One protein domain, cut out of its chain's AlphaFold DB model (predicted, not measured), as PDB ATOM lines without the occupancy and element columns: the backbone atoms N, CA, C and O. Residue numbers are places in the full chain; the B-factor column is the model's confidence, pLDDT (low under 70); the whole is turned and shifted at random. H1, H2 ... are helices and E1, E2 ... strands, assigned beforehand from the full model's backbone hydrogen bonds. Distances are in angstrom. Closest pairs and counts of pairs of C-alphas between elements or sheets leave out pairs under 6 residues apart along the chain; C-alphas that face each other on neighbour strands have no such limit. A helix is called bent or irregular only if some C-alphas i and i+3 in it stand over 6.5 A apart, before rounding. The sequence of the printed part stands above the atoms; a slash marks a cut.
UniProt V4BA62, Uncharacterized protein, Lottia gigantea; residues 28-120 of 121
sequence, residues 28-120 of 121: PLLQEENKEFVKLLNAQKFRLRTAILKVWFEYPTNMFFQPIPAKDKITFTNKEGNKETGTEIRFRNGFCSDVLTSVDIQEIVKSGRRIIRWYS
ATOM      1  N   PRO A  28      90.099 142.548 157.790       75.69
ATOM      2  CA  PRO A  28      89.724 143.052 159.104       75.69
ATOM      3  C   PRO A  28      89.984 141.969 160.157       75.69
ATOM      4  O   PRO A  28      89.738 140.784 159.923       75.69
ATOM      5  N   LEU A  29      90.505 142.369 161.315       74.69
ATOM      6  CA  LEU A  29      90.714 141.454 162.435       74.69
ATOM      7  C   LEU A  29      89.415 141.265 163.217       74.69
ATOM      8  O   LEU A  29      88.706 142.235 163.501       74.69
ATOM      9  N   LEU A  30      89.132 140.027 163.621       80.81
ATOM     10  CA  LEU A  30      87.945 139.718 164.410       80.81
ATOM     11  C   LEU A  30      88.174 140.065 165.881       80.81
ATOM     12  O   LEU A  30      89.239 139.823 166.452       80.81
ATOM     13  N   GLN A  31      87.149 140.609 166.535       78.69
ATOM     14  CA  GLN A  31      87.245 141.033 167.935       78.69
ATOM     15  C   GLN A  31      87.511 139.858 168.899       78.69
ATOM     16  O   GLN A  31      88.055 140.061 169.985       78.69
ATOM     17  N   GLU A  32      87.170 138.638 168.491       82.38
ATOM     18  CA  GLU A  32      87.440 137.388 169.213       82.38
ATOM     19  C   GLU A  32      88.942 137.095 169.316       82.38
ATOM     20  O   GLU A  32      89.428 136.692 170.373       82.38
ATOM     21  N   GLU A  33      89.707 137.425 168.272       81.62
ATOM     22  CA  GLU A  33      91.157 137.230 168.224       81.62
ATOM     23  C   GLU A  33      91.895 138.248 169.126       81.62
ATOM     24  O   GLU A  33      93.111 138.181 169.313       81.62
ATOM     25  N   ASN A  34      91.183 139.209 169.736       83.19
ATOM     26  CA  ASN A  34      91.808 140.366 170.370       83.19
ATOM     27  C   ASN A  34      92.796 140.005 171.478       83.19
ATOM     28  O   ASN A  34      93.919 140.510 171.499       83.19
ATOM     29  N   LYS A  35      92.403 139.066 172.344       84.94
ATOM     30  CA  LYS A  35      93.237 138.597 173.458       84.94
ATOM     31  C   LYS A  35      94.526 137.937 172.967       84.94
ATOM     32  O   LYS A  35      95.589 138.165 173.545       84.94
ATOM     33  N   GLU A  36      94.438 137.141 171.906       85.31
ATOM     34  CA  GLU A  36      95.584 136.441 171.326       85.31
ATOM     35  C   GLU A  36      96.543 137.429 170.664       85.31
ATOM     36  O   GLU A  36      97.743 137.412 170.943       85.31
ATOM     37  N   PHE A  37      96.008 138.374 169.889       83.44
ATOM     38  CA  PHE A  37      96.792 139.434 169.260       83.44
ATOM     39  C   PHE A  37      97.499 140.319 170.285       83.44
ATOM     40  O   PHE A  37      98.700 140.535 170.162       83.44
ATOM     41  N   VAL A  38      96.812 140.790 171.330       86.38
ATOM     42  CA  VAL A  38      97.440 141.606 172.385       86.38
ATOM     43  C   VAL A  38      98.582 140.843 173.066       86.38
ATOM     44  O   VAL A  38      99.642 141.418 173.326       86.38
ATOM     45  N   LYS A  39      98.414 139.538 173.318       88.62
ATOM     46  CA  LYS A  39      99.473 138.695 173.888       88.62
ATOM     47  C   LYS A  39     100.675 138.590 172.947       88.62
ATOM     48  O   LYS A  39     101.811 138.725 173.394       88.62
ATOM     49  N   LEU A  40     100.436 138.375 171.658       86.12
ATOM     50  CA  LEU A  40     101.486 138.257 170.649       86.12
ATOM     51  C   LEU A  40     102.220 139.589 170.393       86.12
ATOM     52  O   LEU A  40     103.442 139.580 170.238       86.12
ATOM     53  N   LEU A  41     101.498 140.716 170.400       84.69
ATOM     54  CA  LEU A  41     102.044 142.074 170.278       84.69
ATOM     55  C   LEU A  41     103.004 142.384 171.425       84.69
ATOM     56  O   LEU A  41     104.163 142.724 171.195       84.69
ATOM     57  N   ASN A  42     102.545 142.190 172.662       86.81
ATOM     58  CA  ASN A  42     103.362 142.430 173.850       86.81
ATOM     59  C   ASN A  42     104.537 141.445 173.969       86.81
ATOM     60  O   ASN A  42     105.551 141.773 174.572       86.81
ATOM     61  N   ALA A  43     104.428 140.247 173.387       86.38
ATOM     62  CA  ALA A  43     105.516 139.274 173.360       86.38
ATOM     63  C   ALA A  43     106.567 139.542 172.267       86.38
ATOM     64  O   ALA A  43     107.545 138.801 172.207       86.38
ATOM     65  N   GLN A  44     106.353 140.513 171.364       77.62
ATOM     66  CA  GLN A  44     107.183 140.759 170.166       77.62
ATOM     67  C   GLN A  44     107.396 139.543 169.247       77.62
ATOM     68  O   GLN A  44     108.204 139.584 168.325       77.62
ATOM     69  N   LYS A  45     106.648 138.456 169.452       73.12
ATOM     70  CA  LYS A  45     106.735 137.242 168.624       73.12
ATOM     71  C   LYS A  45     105.982 137.382 167.307       73.12
ATOM     72  O   LYS A  45     106.097 136.529 166.431       73.12
ATOM     73  N   PHE A  46     105.195 138.441 167.173       66.25
ATOM     74  CA  PHE A  46     104.366 138.657 166.008       66.25
ATOM     75  C   PHE A  46     105.177 139.313 164.878       66.25
ATOM     76  O   PHE A  46     105.638 140.449 164.995       66.25
ATOM     77  N   ARG A  47     105.298 138.611 163.743       63.06
ATOM     78  CA  ARG A  47     105.799 139.158 162.472       63.06
ATOM     79  C   ARG A  47     104.733 140.025 161.783       63.06
ATOM     80  O   ARG A  47     104.222 139.666 160.732       63.06
ATOM     81  N   LEU A  48     104.344 141.148 162.385       58.53
ATOM     82  CA  LEU A  48     103.391 142.080 161.762       58.53
ATOM     83  C   LEU A  48     104.097 143.043 160.813       58.53
ATOM     84  O   LEU A  48     103.778 144.207 160.887       58.53
ATOM     85  N   ARG A  49     105.037 142.714 159.926       57.78
ATOM     86  CA  ARG A  49     105.693 143.779 159.106       57.78
ATOM     87  C   ARG A  49     104.743 144.533 158.131       57.78
ATOM     88  O   ARG A  49     105.176 145.258 157.252       57.78
ATOM     89  N   THR A  50     103.429 144.392 158.306       62.34
ATOM     90  CA  THR A  50     102.395 144.552 157.291       62.34
ATOM     91  C   THR A  50     101.041 145.006 157.877       62.34
ATOM     92  O   THR A  50     100.055 145.028 157.150       62.34
ATOM     93  N   ALA A  51     100.936 145.320 159.179       72.44
ATOM     94  CA  ALA A  51      99.647 145.637 159.811       72.44
ATOM     95  C   ALA A  51      99.538 147.101 160.242       72.44
ATOM     96  O   ALA A  51     100.441 147.645 160.883       72.44
ATOM     97  N   ILE A  52      98.390 147.697 159.929       82.31
ATOM     98  CA  ILE A  52      97.963 149.015 160.392       82.31
ATOM     99  C   ILE A  52      96.829 148.768 161.380       82.31
ATOM    100  O   ILE A  52      95.792 148.222 161.006       82.31
ATOM    101  N   LEU A  53      97.042 149.113 162.647       83.06
ATOM    102  CA  LEU A  53      96.101 148.807 163.719       83.06
ATOM    103  C   LEU A  53      95.783 150.060 164.516       83.06
ATOM    104  O   LEU A  53      96.674 150.816 164.900       83.06
ATOM    105  N   LYS A  54      94.503 150.239 164.840       87.31
ATOM    106  CA  LYS A  54      94.103 151.201 165.862       87.31
ATOM    107  C   LYS A  54      94.349 150.575 167.226       87.31
ATOM    108  O   LYS A  54      93.700 149.594 167.579       87.31
ATOM    109  N   VAL A  55      95.280 151.118 167.998       86.56
ATOM    110  CA  VAL A  55      95.715 150.542 169.276       86.56
ATOM    111  C   VAL A  55      95.515 151.515 170.422       86.56
ATOM    112  O   VAL A  55      95.747 152.708 170.280       86.56
ATOM    113  N   TRP A  56      95.108 150.979 171.569       88.31
ATOM    114  CA  TRP A  56      95.121 151.648 172.862       88.31
ATOM    115  C   TRP A  56      96.325 151.157 173.654       88.31
ATOM    116  O   TRP A  56      96.445 149.959 173.935       88.31
ATOM    117  N   PHE A  57      97.214 152.069 174.017       87.38
ATOM    118  CA  PHE A  57      98.500 151.740 174.622       87.38
ATOM    119  C   PHE A  57      98.905 152.772 175.669       87.38
ATOM    120  O   PHE A  57      98.395 153.892 175.712       87.38
ATOM    121  N   GLU A  58      99.815 152.365 176.543       86.56
ATOM    122  CA  GLU A  58     100.448 153.259 177.506       86.56
ATOM    123  C   GLU A  58     101.534 154.082 176.815       86.56
ATOM    124  O   GLU A  58     102.394 153.521 176.133       86.56
ATOM    125  N   TYR A  59     101.503 155.403 176.977       81.19
ATOM    126  CA  TYR A  59     102.429 156.269 176.261       81.19
ATOM    127  C   TYR A  59     103.877 156.058 176.729       81.19
ATOM    128  O   TYR A  59     104.170 156.202 177.922       81.19
ATOM    129  N   PRO A  60     104.813 155.734 175.821       76.88
ATOM    130  CA  PRO A  60     106.198 155.566 176.208       76.88
ATOM    131  C   PRO A  60     106.880 156.910 176.405       76.88
ATOM    132  O   PRO A  60     106.922 157.764 175.529       76.88
ATOM    133  N   THR A  61     107.466 157.066 177.585       73.31
ATOM    134  CA  THR A  61     108.272 158.229 177.967       73.31
ATOM    135  C   THR A  61     109.691 158.182 177.404       73.31
ATOM    136  O   THR A  61     110.375 159.196 177.429       73.31
ATOM    137  N   ASN A  62     110.148 157.020 176.925       73.50
ATOM    138  CA  ASN A  62     111.496 156.818 176.399       73.50
ATOM    139  C   ASN A  62     111.428 156.112 175.033       73.50
ATOM    140  O   ASN A  62     111.591 154.895 174.947       73.50
ATOM    141  N   MET A  63     111.099 156.867 173.982       69.88
ATOM    142  CA  MET A  63     111.134 156.389 172.594       69.88
ATOM    143  C   MET A  63     112.516 156.675 171.994       69.88
ATOM    144  O   MET A  63     112.998 157.801 172.083       69.88
ATOM    145  N   PHE A  64     113.155 155.663 171.400       62.88
ATOM    146  CA  PHE A  64     114.535 155.774 170.904       62.88
ATOM    147  C   PHE A  64     114.625 156.233 169.441       62.88
ATOM    148  O   PHE A  64     115.521 157.000 169.105       62.88
ATOM    149  N   PHE A  65     113.721 155.764 168.570       59.75
ATOM    150  CA  PHE A  65     113.823 155.978 167.121       59.75
ATOM    151  C   PHE A  65     112.728 156.891 166.569       59.75
ATOM    152  O   PHE A  65     113.057 157.789 165.796       59.75
ATOM    153  N   GLN A  66     111.457 156.700 166.952       64.62
ATOM    154  CA  GLN A  66     110.357 157.487 166.383       64.62
ATOM    155  C   GLN A  66     109.388 158.016 167.451       64.62
ATOM    156  O   GLN A  66     108.720 157.227 168.119       64.62
ATOM    157  N   PRO A  67     109.275 159.347 167.635       67.94
ATOM    158  CA  PRO A  67     108.211 159.921 168.446       67.94
ATOM    159  C   PRO A  67     106.865 159.746 167.737       67.94
ATOM    160  O   PRO A  67     106.742 160.012 166.541       67.94
ATOM    161  N   ILE A  68     105.834 159.344 168.480       70.88
ATOM    162  CA  ILE A  68     104.474 159.258 167.933       70.88
ATOM    163  C   ILE A  68     104.009 160.674 167.574       70.88
ATOM    164  O   ILE A  68     104.022 161.550 168.443       70.88
ATOM    165  N   PRO A  69     103.605 160.933 166.320       68.31
ATOM    166  CA  PRO A  69     103.230 162.273 165.905       68.31
ATOM    167  C   PRO A  69     101.949 162.730 166.612       68.31
ATOM    168  O   PRO A  69     100.946 162.019 166.652       68.31
ATOM    169  N   ALA A  70     101.967 163.960 167.122       71.94
ATOM    170  CA  ALA A  70     100.770 164.647 167.584       71.94
ATOM    171  C   ALA A  70      99.850 164.935 166.392       71.94
ATOM    172  O   ALA A  70     100.234 165.657 165.471       71.94
ATOM    173  N   LYS A  71      98.641 164.367 166.396       74.00
ATOM    174  CA  LYS A  71      97.657 164.539 165.311       74.00
ATOM    175  C   LYS A  71      96.458 165.394 165.715       74.00
ATOM    176  O   LYS A  71      95.785 165.945 164.845       74.00
ATOM    177  N   ASP A  72      96.173 165.514 167.008       77.12
ATOM    178  CA  ASP A  72      94.977 166.203 167.475       77.12
ATOM    179  C   ASP A  72      95.219 167.705 167.615       77.12
ATOM    180  O   ASP A  72      96.139 168.148 168.301       77.12
ATOM    181  N   LYS A  73      94.335 168.501 167.008       79.25
ATOM    182  CA  LYS A  73      94.264 169.938 167.274       79.25
ATOM    183  C   LYS A  73      93.535 170.147 168.595       79.25
ATOM    184  O   LYS A  73      92.372 169.750 168.732       79.25
ATOM    185  N   ILE A  74      94.217 170.753 169.556       80.19
ATOM    186  CA  ILE A  74      93.657 171.077 170.864       80.19
ATOM    187  C   ILE A  74      93.684 172.591 171.016       80.19
ATOM    188  O   ILE A  74      94.707 173.237 170.797       80.19
ATOM    189  N   THR A  75      92.531 173.158 171.356       78.75
ATOM    190  CA  THR A  75      92.421 174.557 171.746       78.75
ATOM    191  C   THR A  75      92.590 174.652 173.254       78.75
ATOM    192  O   THR A  75      91.817 174.057 174.005       78.75
ATOM    193  N   PHE A  76      93.596 175.394 173.701       78.56
ATOM    194  CA  PHE A  76      93.820 175.670 175.115       78.56
ATOM    195  C   PHE A  76      93.817 177.176 175.358       78.56
ATOM    196  O   PHE A  76      94.178 177.975 174.494       78.56
ATOM    197  N   THR A  77      93.356 177.569 176.540       85.25
ATOM    198  CA  THR A  77      93.410 178.962 176.973       85.25
ATOM    199  C   THR A  77      94.727 179.159 177.713       85.25
ATOM    200  O   THR A  77      94.951 178.519 178.741       85.25
ATOM    201  N   ASN A  78      95.607 180.010 177.189       82.19
ATOM    202  CA  ASN A  78      96.846 180.375 177.870       82.19
ATOM    203  C   ASN A  78      96.522 181.155 179.165       82.19
ATOM    204  O   ASN A  78      95.404 181.646 179.347       82.19
ATOM    205  N   LYS A  79      97.491 181.298 180.074       82.56
ATOM    206  CA  LYS A  79      97.353 182.027 181.351       82.56
ATOM    207  C   LYS A  79      96.860 183.470 181.172       82.56
ATOM    208  O   LYS A  79      96.252 184.018 182.082       82.56
ATOM    209  N   GLU A  80      97.087 184.053 179.996       85.69
ATOM    210  CA  GLU A  80      96.660 185.402 179.600       85.69
ATOM    211  C   GLU A  80      95.214 185.470 179.065       85.69
ATOM    212  O   GLU A  80      94.735 186.545 178.722       85.69
ATOM    213  N   GLY A  81      94.493 184.345 178.985       84.06
ATOM    214  CA  GLY A  81      93.106 184.291 178.499       84.06
ATOM    215  C   GLY A  81      92.959 184.124 176.981       84.06
ATOM    216  O   GLY A  81      91.841 183.978 176.483       84.06
ATOM    217  N   ASN A  82      94.071 184.090 176.245       84.62
ATOM    218  CA  ASN A  82      94.081 183.892 174.798       84.62
ATOM    219  C   ASN A  82      93.867 182.418 174.434       84.62
ATOM    220  O   ASN A  82      94.455 181.525 175.045       84.62
ATOM    221  N   LYS A  83      93.023 182.161 173.425       85.38
ATOM    222  CA  LYS A  83      92.810 180.816 172.874       85.38
ATOM    223  C   LYS A  83      93.895 180.516 171.850       85.38
ATOM    224  O   LYS A  83      93.886 181.074 170.756       85.38
ATOM    225  N   GLU A  84      94.784 179.604 172.192       83.31
ATOM    226  CA  GLU A  84      95.815 179.095 171.299       83.31
ATOM    227  C   GLU A  84      95.404 177.710 170.794       83.31
ATOM    228  O   GLU A  84      94.710 176.955 171.476       83.31
ATOM    229  N   THR A  85      95.782 177.392 169.556       79.94
ATOM    230  CA  THR A  85      95.547 176.069 168.969       79.94
ATOM    231  C   THR A  85      96.893 175.395 168.769       79.94
ATOM    232  O   THR A  85      97.671 175.823 167.920       79.94
ATOM    233  N   GLY A  86      97.157 174.351 169.548       79.44
ATOM    234  CA  GLY A  86      98.334 173.502 169.403       79.44
ATOM    235  C   GLY A  86      97.978 172.156 168.784       79.44
ATOM    236  O   GLY A  86      96.812 171.746 168.770       79.44
ATOM    237  N   THR A  87      98.996 171.460 168.287       76.62
ATOM    238  CA  THR A  87      98.877 170.046 167.925       76.62
ATOM    239  C   THR A  87      99.514 169.231 169.037       76.62
ATOM    240  O   THR A  87     100.726 169.294 169.231       76.62
ATOM    241  N   GLU A  88      98.710 168.472 169.770       72.44
ATOM    242  CA  GLU A  88      99.186 167.638 170.874       72.44
ATOM    243  C   GLU A  88      98.656 166.210 170.731       72.44
ATOM    244  O   GLU A  88      97.709 165.930 169.993       72.44
ATOM    245  N   ILE A  89      99.296 165.273 171.423       72.31
ATOM    246  CA  ILE A  89      98.798 163.903 171.528       72.31
ATOM    247  C   ILE A  89      97.693 163.907 172.581       72.31
ATOM    248  O   ILE A  89      97.925 164.306 173.724       72.31
ATOM    249  N   ARG A  90      96.486 163.445 172.239       67.25
ATOM    250  CA  ARG A  90      95.425 163.301 173.242       67.25
ATOM    251  C   ARG A  90      95.758 162.182 174.218       67.25
ATOM    252  O   ARG A  90      95.577 160.997 173.932       67.25
ATOM    253  N   PHE A  91      96.173 162.589 175.408       71.75
ATOM    254  CA  PHE A  91      96.333 161.710 176.552       71.75
ATOM    255  C   PHE A  91      95.010 161.515 177.285       71.75
ATOM    256  O   PHE A  91      94.283 162.463 177.578       71.75
ATOM    257  N   ARG A  92      94.718 160.267 177.646       71.19
ATOM    258  CA  ARG A  92      93.689 159.916 178.626       71.19
ATOM    259  C   ARG A  92      94.360 159.120 179.735       71.19
ATOM    260  O   ARG A  92      94.599 157.929 179.571       71.19
ATOM    261  N   ASN A  93      94.694 159.782 180.844       73.19
ATOM    262  CA  ASN A  93      95.328 159.172 182.023       73.19
ATOM    263  C   ASN A  93      96.622 158.387 181.706       73.19
ATOM    264  O   ASN A  93      96.794 157.267 182.173       73.19
ATOM    265  N   GLY A  94      97.511 158.946 180.876       75.81
ATOM    266  CA  GLY A  94      98.762 158.283 180.465       75.81
ATOM    267  C   GLY A  94      98.610 157.264 179.328       75.81
ATOM    268  O   GLY A  94      99.604 156.712 178.858       75.81
ATOM    269  N   PHE A  95      97.386 157.052 178.839       82.12
ATOM    270  CA  PHE A  95      97.109 156.214 177.677       82.12
ATOM    271  C   PHE A  95      96.819 157.042 176.427       82.12
ATOM    272  O   PHE A  95      96.299 158.159 176.506       82.12
ATOM    273  N   CYS A  96      97.119 156.457 175.273       84.19
ATOM    274  CA  CYS A  96      96.851 157.016 173.957       84.19
ATOM    275  C   CYS A  96      96.114 155.985 173.092       84.19
ATOM    276  O   CYS A  96      96.254 154.774 173.286       84.19
ATOM    277  N   SER A  97      95.311 156.477 172.149       85.50
ATOM    278  CA  SER A  97      94.667 155.667 171.120       85.50
ATOM    279  C   SER A  97      94.976 156.259 169.757       85.50
ATOM    280  O   SER A  97      94.419 157.300 169.419       85.50
ATOM    281  N   ASP A  98      95.772 155.565 168.954       85.00
ATOM    282  CA  ASP A  98      96.101 156.005 167.597       85.00
ATOM    283  C   ASP A  98      96.147 154.818 166.626       85.00
ATOM    284  O   ASP A  98      96.210 153.653 167.028       85.00
ATOM    285  N   VAL A  99      96.056 155.128 165.338       86.25
ATOM    286  CA  VAL A  99      96.326 154.204 164.244       86.25
ATOM    287  C   VAL A  99      97.829 154.188 164.017       86.25
ATOM    288  O   VAL A  99      98.403 155.171 163.546       86.25
ATOM    289  N   LEU A 100      98.444 153.068 164.377       84.44
ATOM    290  CA  LEU A 100      99.881 152.867 164.321       84.44
ATOM    291  C   LEU A 100     100.223 151.718 163.386       84.44
ATOM    292  O   LEU A 100      99.462 150.751 163.242       84.44
ATOM    293  N   THR A 101     101.395 151.818 162.770       82.88
ATOM    294  CA  THR A 101     101.971 150.669 162.091       82.88
ATOM    295  C   THR A 101     102.535 149.714 163.130       82.88
ATOM    296  O   THR A 101     102.859 150.062 164.267       82.88
ATOM    297  N   SER A 102     102.668 148.464 162.741       81.62
ATOM    298  CA  SER A 102     103.362 147.461 163.534       81.62
ATOM    299  C   SER A 102     104.788 147.822 163.944       81.62
ATOM    300  O   SER A 102     105.232 147.353 164.992       81.62
ATOM    301  N   VAL A 103     105.502 148.616 163.141       80.56
ATOM    302  CA  VAL A 103     106.857 149.083 163.452       80.56
ATOM    303  C   VAL A 103     106.797 149.984 164.682       80.56
ATOM    304  O   VAL A 103     107.462 149.698 165.678       80.56
ATOM    305  N   ASP A 104     105.897 150.966 164.666       82.31
ATOM    306  CA  ASP A 104     105.659 151.872 165.796       82.31
ATOM    307  C   ASP A 104     105.208 151.094 167.042       82.31
ATOM    308  O   ASP A 104     105.693 151.310 168.152       82.31
ATOM    309  N   ILE A 105     104.311 150.117 166.863       84.44
ATOM    310  CA  ILE A 105     103.836 149.254 167.952       84.44
ATOM    311  C   ILE A 105     104.991 148.455 168.569       84.44
ATOM    312  O   ILE A 105     105.072 148.327 169.792       84.44
ATOM    313  N   GLN A 106     105.906 147.927 167.753       82.38
ATOM    314  CA  GLN A 106     107.084 147.230 168.261       82.38
ATOM    315  C   GLN A 106     107.993 148.169 169.053       82.38
ATOM    316  O   GLN A 106     108.487 147.758 170.101       82.38
ATOM    317  N   GLU A 107     108.198 149.407 168.606       84.44
ATOM    318  CA  GLU A 107     108.979 150.403 169.351       84.44
ATOM    319  C   GLU A 107     108.343 150.763 170.702       84.44
ATOM    320  O   GLU A 107     109.042 150.835 171.719       84.44
ATOM    321  N   ILE A 108     107.013 150.881 170.764       85.62
ATOM    322  CA  ILE A 108     106.276 151.069 172.026       85.62
ATOM    323  C   ILE A 108     106.521 149.893 172.981       85.62
ATOM    324  O   ILE A 108     106.798 150.086 174.164       85.62
ATOM    325  N   VAL A 109     106.477 148.659 172.477       85.94
ATOM    326  CA  VAL A 109     106.743 147.480 173.316       85.94
ATOM    327  C   VAL A 109     108.221 147.406 173.729       85.94
ATOM    328  O   VAL A 109     108.520 147.072 174.875       85.94
ATOM    329  N   LYS A 110     109.164 147.776 172.846       85.44
ATOM    330  CA  LYS A 110     110.609 147.842 173.162       85.44
ATOM    331  C   LYS A 110     110.926 148.876 174.238       85.44
ATOM    332  O   LYS A 110     111.819 148.649 175.045       85.44
ATOM    333  N   SER A 111     110.187 149.981 174.278       83.12
ATOM    334  CA  SER A 111     110.318 151.016 175.313       83.12
ATOM    335  C   SER A 111     109.685 150.621 176.658       83.12
ATOM    336  O   SER A 111     109.608 151.437 177.577       83.12
ATOM    337  N   GLY A 112     109.262 149.360 176.803       82.38
ATOM    338  CA  GLY A 112     108.761 148.787 178.053       82.38
ATOM    339  C   GLY A 112     107.282 149.054 178.315       82.38
ATOM    340  O   GLY A 112     106.780 148.697 179.382       82.38
ATOM    341  N   ARG A 113     106.569 149.663 177.361       88.44
ATOM    342  CA  ARG A 113     105.128 149.897 177.465       88.44
ATOM    343  C   ARG A 113     104.337 148.754 176.866       88.44
ATOM    344  O   ARG A 113     104.856 147.911 176.139       88.44
ATOM    345  N   ARG A 114     103.056 148.700 177.216       87.62
ATOM    346  CA  ARG A 114     102.174 147.608 176.815       87.62
ATOM    347  C   ARG A 114     101.038 148.113 175.949       87.62
ATOM    348  O   ARG A 114     100.449 149.167 176.202       87.62
ATOM    349  N   ILE A 115     100.701 147.302 174.958       88.12
ATOM    350  CA  ILE A 115      99.460 147.433 174.210       88.12
ATOM    351  C   ILE A 115      98.350 146.822 175.059       88.12
ATOM    352  O   ILE A 115      98.467 145.683 175.517       88.12
ATOM    353  N   ILE A 116      97.286 147.585 175.285       87.50
ATOM    354  CA  ILE A 116      96.167 147.193 176.149       87.50
ATOM    355  C   ILE A 116      95.080 146.535 175.319       87.50
ATOM    356  O   ILE A 116      94.539 145.494 175.688       87.50
ATOM    357  N   ARG A 117      94.751 147.163 174.192       85.75
ATOM    358  CA  ARG A 117      93.686 146.719 173.304       85.75
ATOM    359  C   ARG A 117      93.965 147.217 171.900       85.75
ATOM    360  O   ARG A 117      94.571 148.267 171.725       85.75
ATOM    361  N   TRP A 118      93.476 146.500 170.907       81.69
ATOM    362  CA  TRP A 118      93.353 147.025 169.552       81.69
ATOM    363  C   TRP A 118      91.880 147.090 169.142       81.69
ATOM    364  O   TRP A 118      91.024 146.420 169.727       81.69
ATOM    365  N   TYR A 119      91.592 147.921 168.156       75.75
ATOM    366  CA  TYR A 119      90.284 148.104 167.549       75.75
ATOM    367  C   TYR A 119      90.398 147.805 166.058       75.75
ATOM    368  O   TYR A 119      91.410 148.150 165.441       75.75
ATOM    369  N   SER A 120      89.372 147.171 165.485       66.50
ATOM    370  CA  SER A 120      89.251 147.145 164.028       66.50
ATOM    371  C   SER A 120      89.097 148.582 163.540       66.50
ATOM    372  O   SER A 120      88.390 149.377 164.171       66.50
TER     373      SER A 120
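This is residues 28 to 120 of the 121 residues of an uncharacterized protein of Lottia gigantea (UniProt V4BA62). A small, strongly twisted sheet of three strands, E4, E1 and E5, has two helices packed over one face: H2 over E1 and H1 over the edge strand E5. The hairpin of E2 and E3 sticks out from this body as an arm and makes much of the length. The printed part has 93 residues, with two named helices and five named strands in the order H1 E1 E2 E3 E4 H2 E5, a mixed class; both sheets, E4 - E1 - E5 and E2 - E3, are antiparallel. The whole is loose, with a radius of gyration of the C-alphas of 15.3 A, and elongated, spanning 50 by 28 by 22 A.

In the larger sheet, E4 is residues 95 to 101, 17.2 A long, E1 is residues 52 to 58, 17.8 A long, and E5 is residues 115 to 119, ending at C-alpha 119 at (90.284, 148.104, 167.549). H2 is residues 102 to 110, 12.1 A long. H1 is residues 31 to 42, 17.2 A long, beginning at C-alpha 31 at (87.245, 141.033, 167.935); it is irregular, with C-alphas 32 and 35 being 7.3 A apart. E2 is residues 72 to 77, 16.0 A long, and E3 is residues 83 to 88, 14.8 A long, beginning at (92.810, 180.816, 172.874).

E1, the inner strand, is antiparallel to E4 at 154 degrees, with N 55 and O 98 at 2.9 A. E1 is antiparallel to E5 at 142 degrees, with N 56 and O 117 at 2.8 A. H1 and H2 are on the same face, two layers, helices on one face of a sheet. H2 has a height over the sheet of 8.6 A and runs along the strands, at 14 degrees to E1 on the local plane. E4, H2 and E5 form a split strand-helix-strand unit, two strands running the same way with E1 between them, and its crossover is right-handed. H1 has a height over the sheet of 7.6 A and lies over E5, only just slantwise at 33 degrees on the local plane; their closest C-alphas, Asn 42 and Ile 115, are 6.4 A apart. H1 touches H2 with residues 41 to 42 alone, at a steep tilt of 54 degrees, the same way; the closest C-alphas, Asn 42 and Val 109, are 6.1 A apart. In the hairpin, E2 and E3 are antiparallel at 147 degrees, with N 74 and O 86 at 2.9 A. E2 and E3 are apart from E1 and E4. Every O i to N i+4 pair is within hydrogen-bond range in H2, and 6 of 8 are in H1.

The C-alphas farthest apart, those of Lys 45 and Glu 80, are 50.4 A apart. The printed part has no cut. The link from E1 to E2, residues 59 to 71, is long. The mean pLDDT of the printed part is 79.1; residues 46 to 50, 63 to 67, 69, 90 and 120 are under 70.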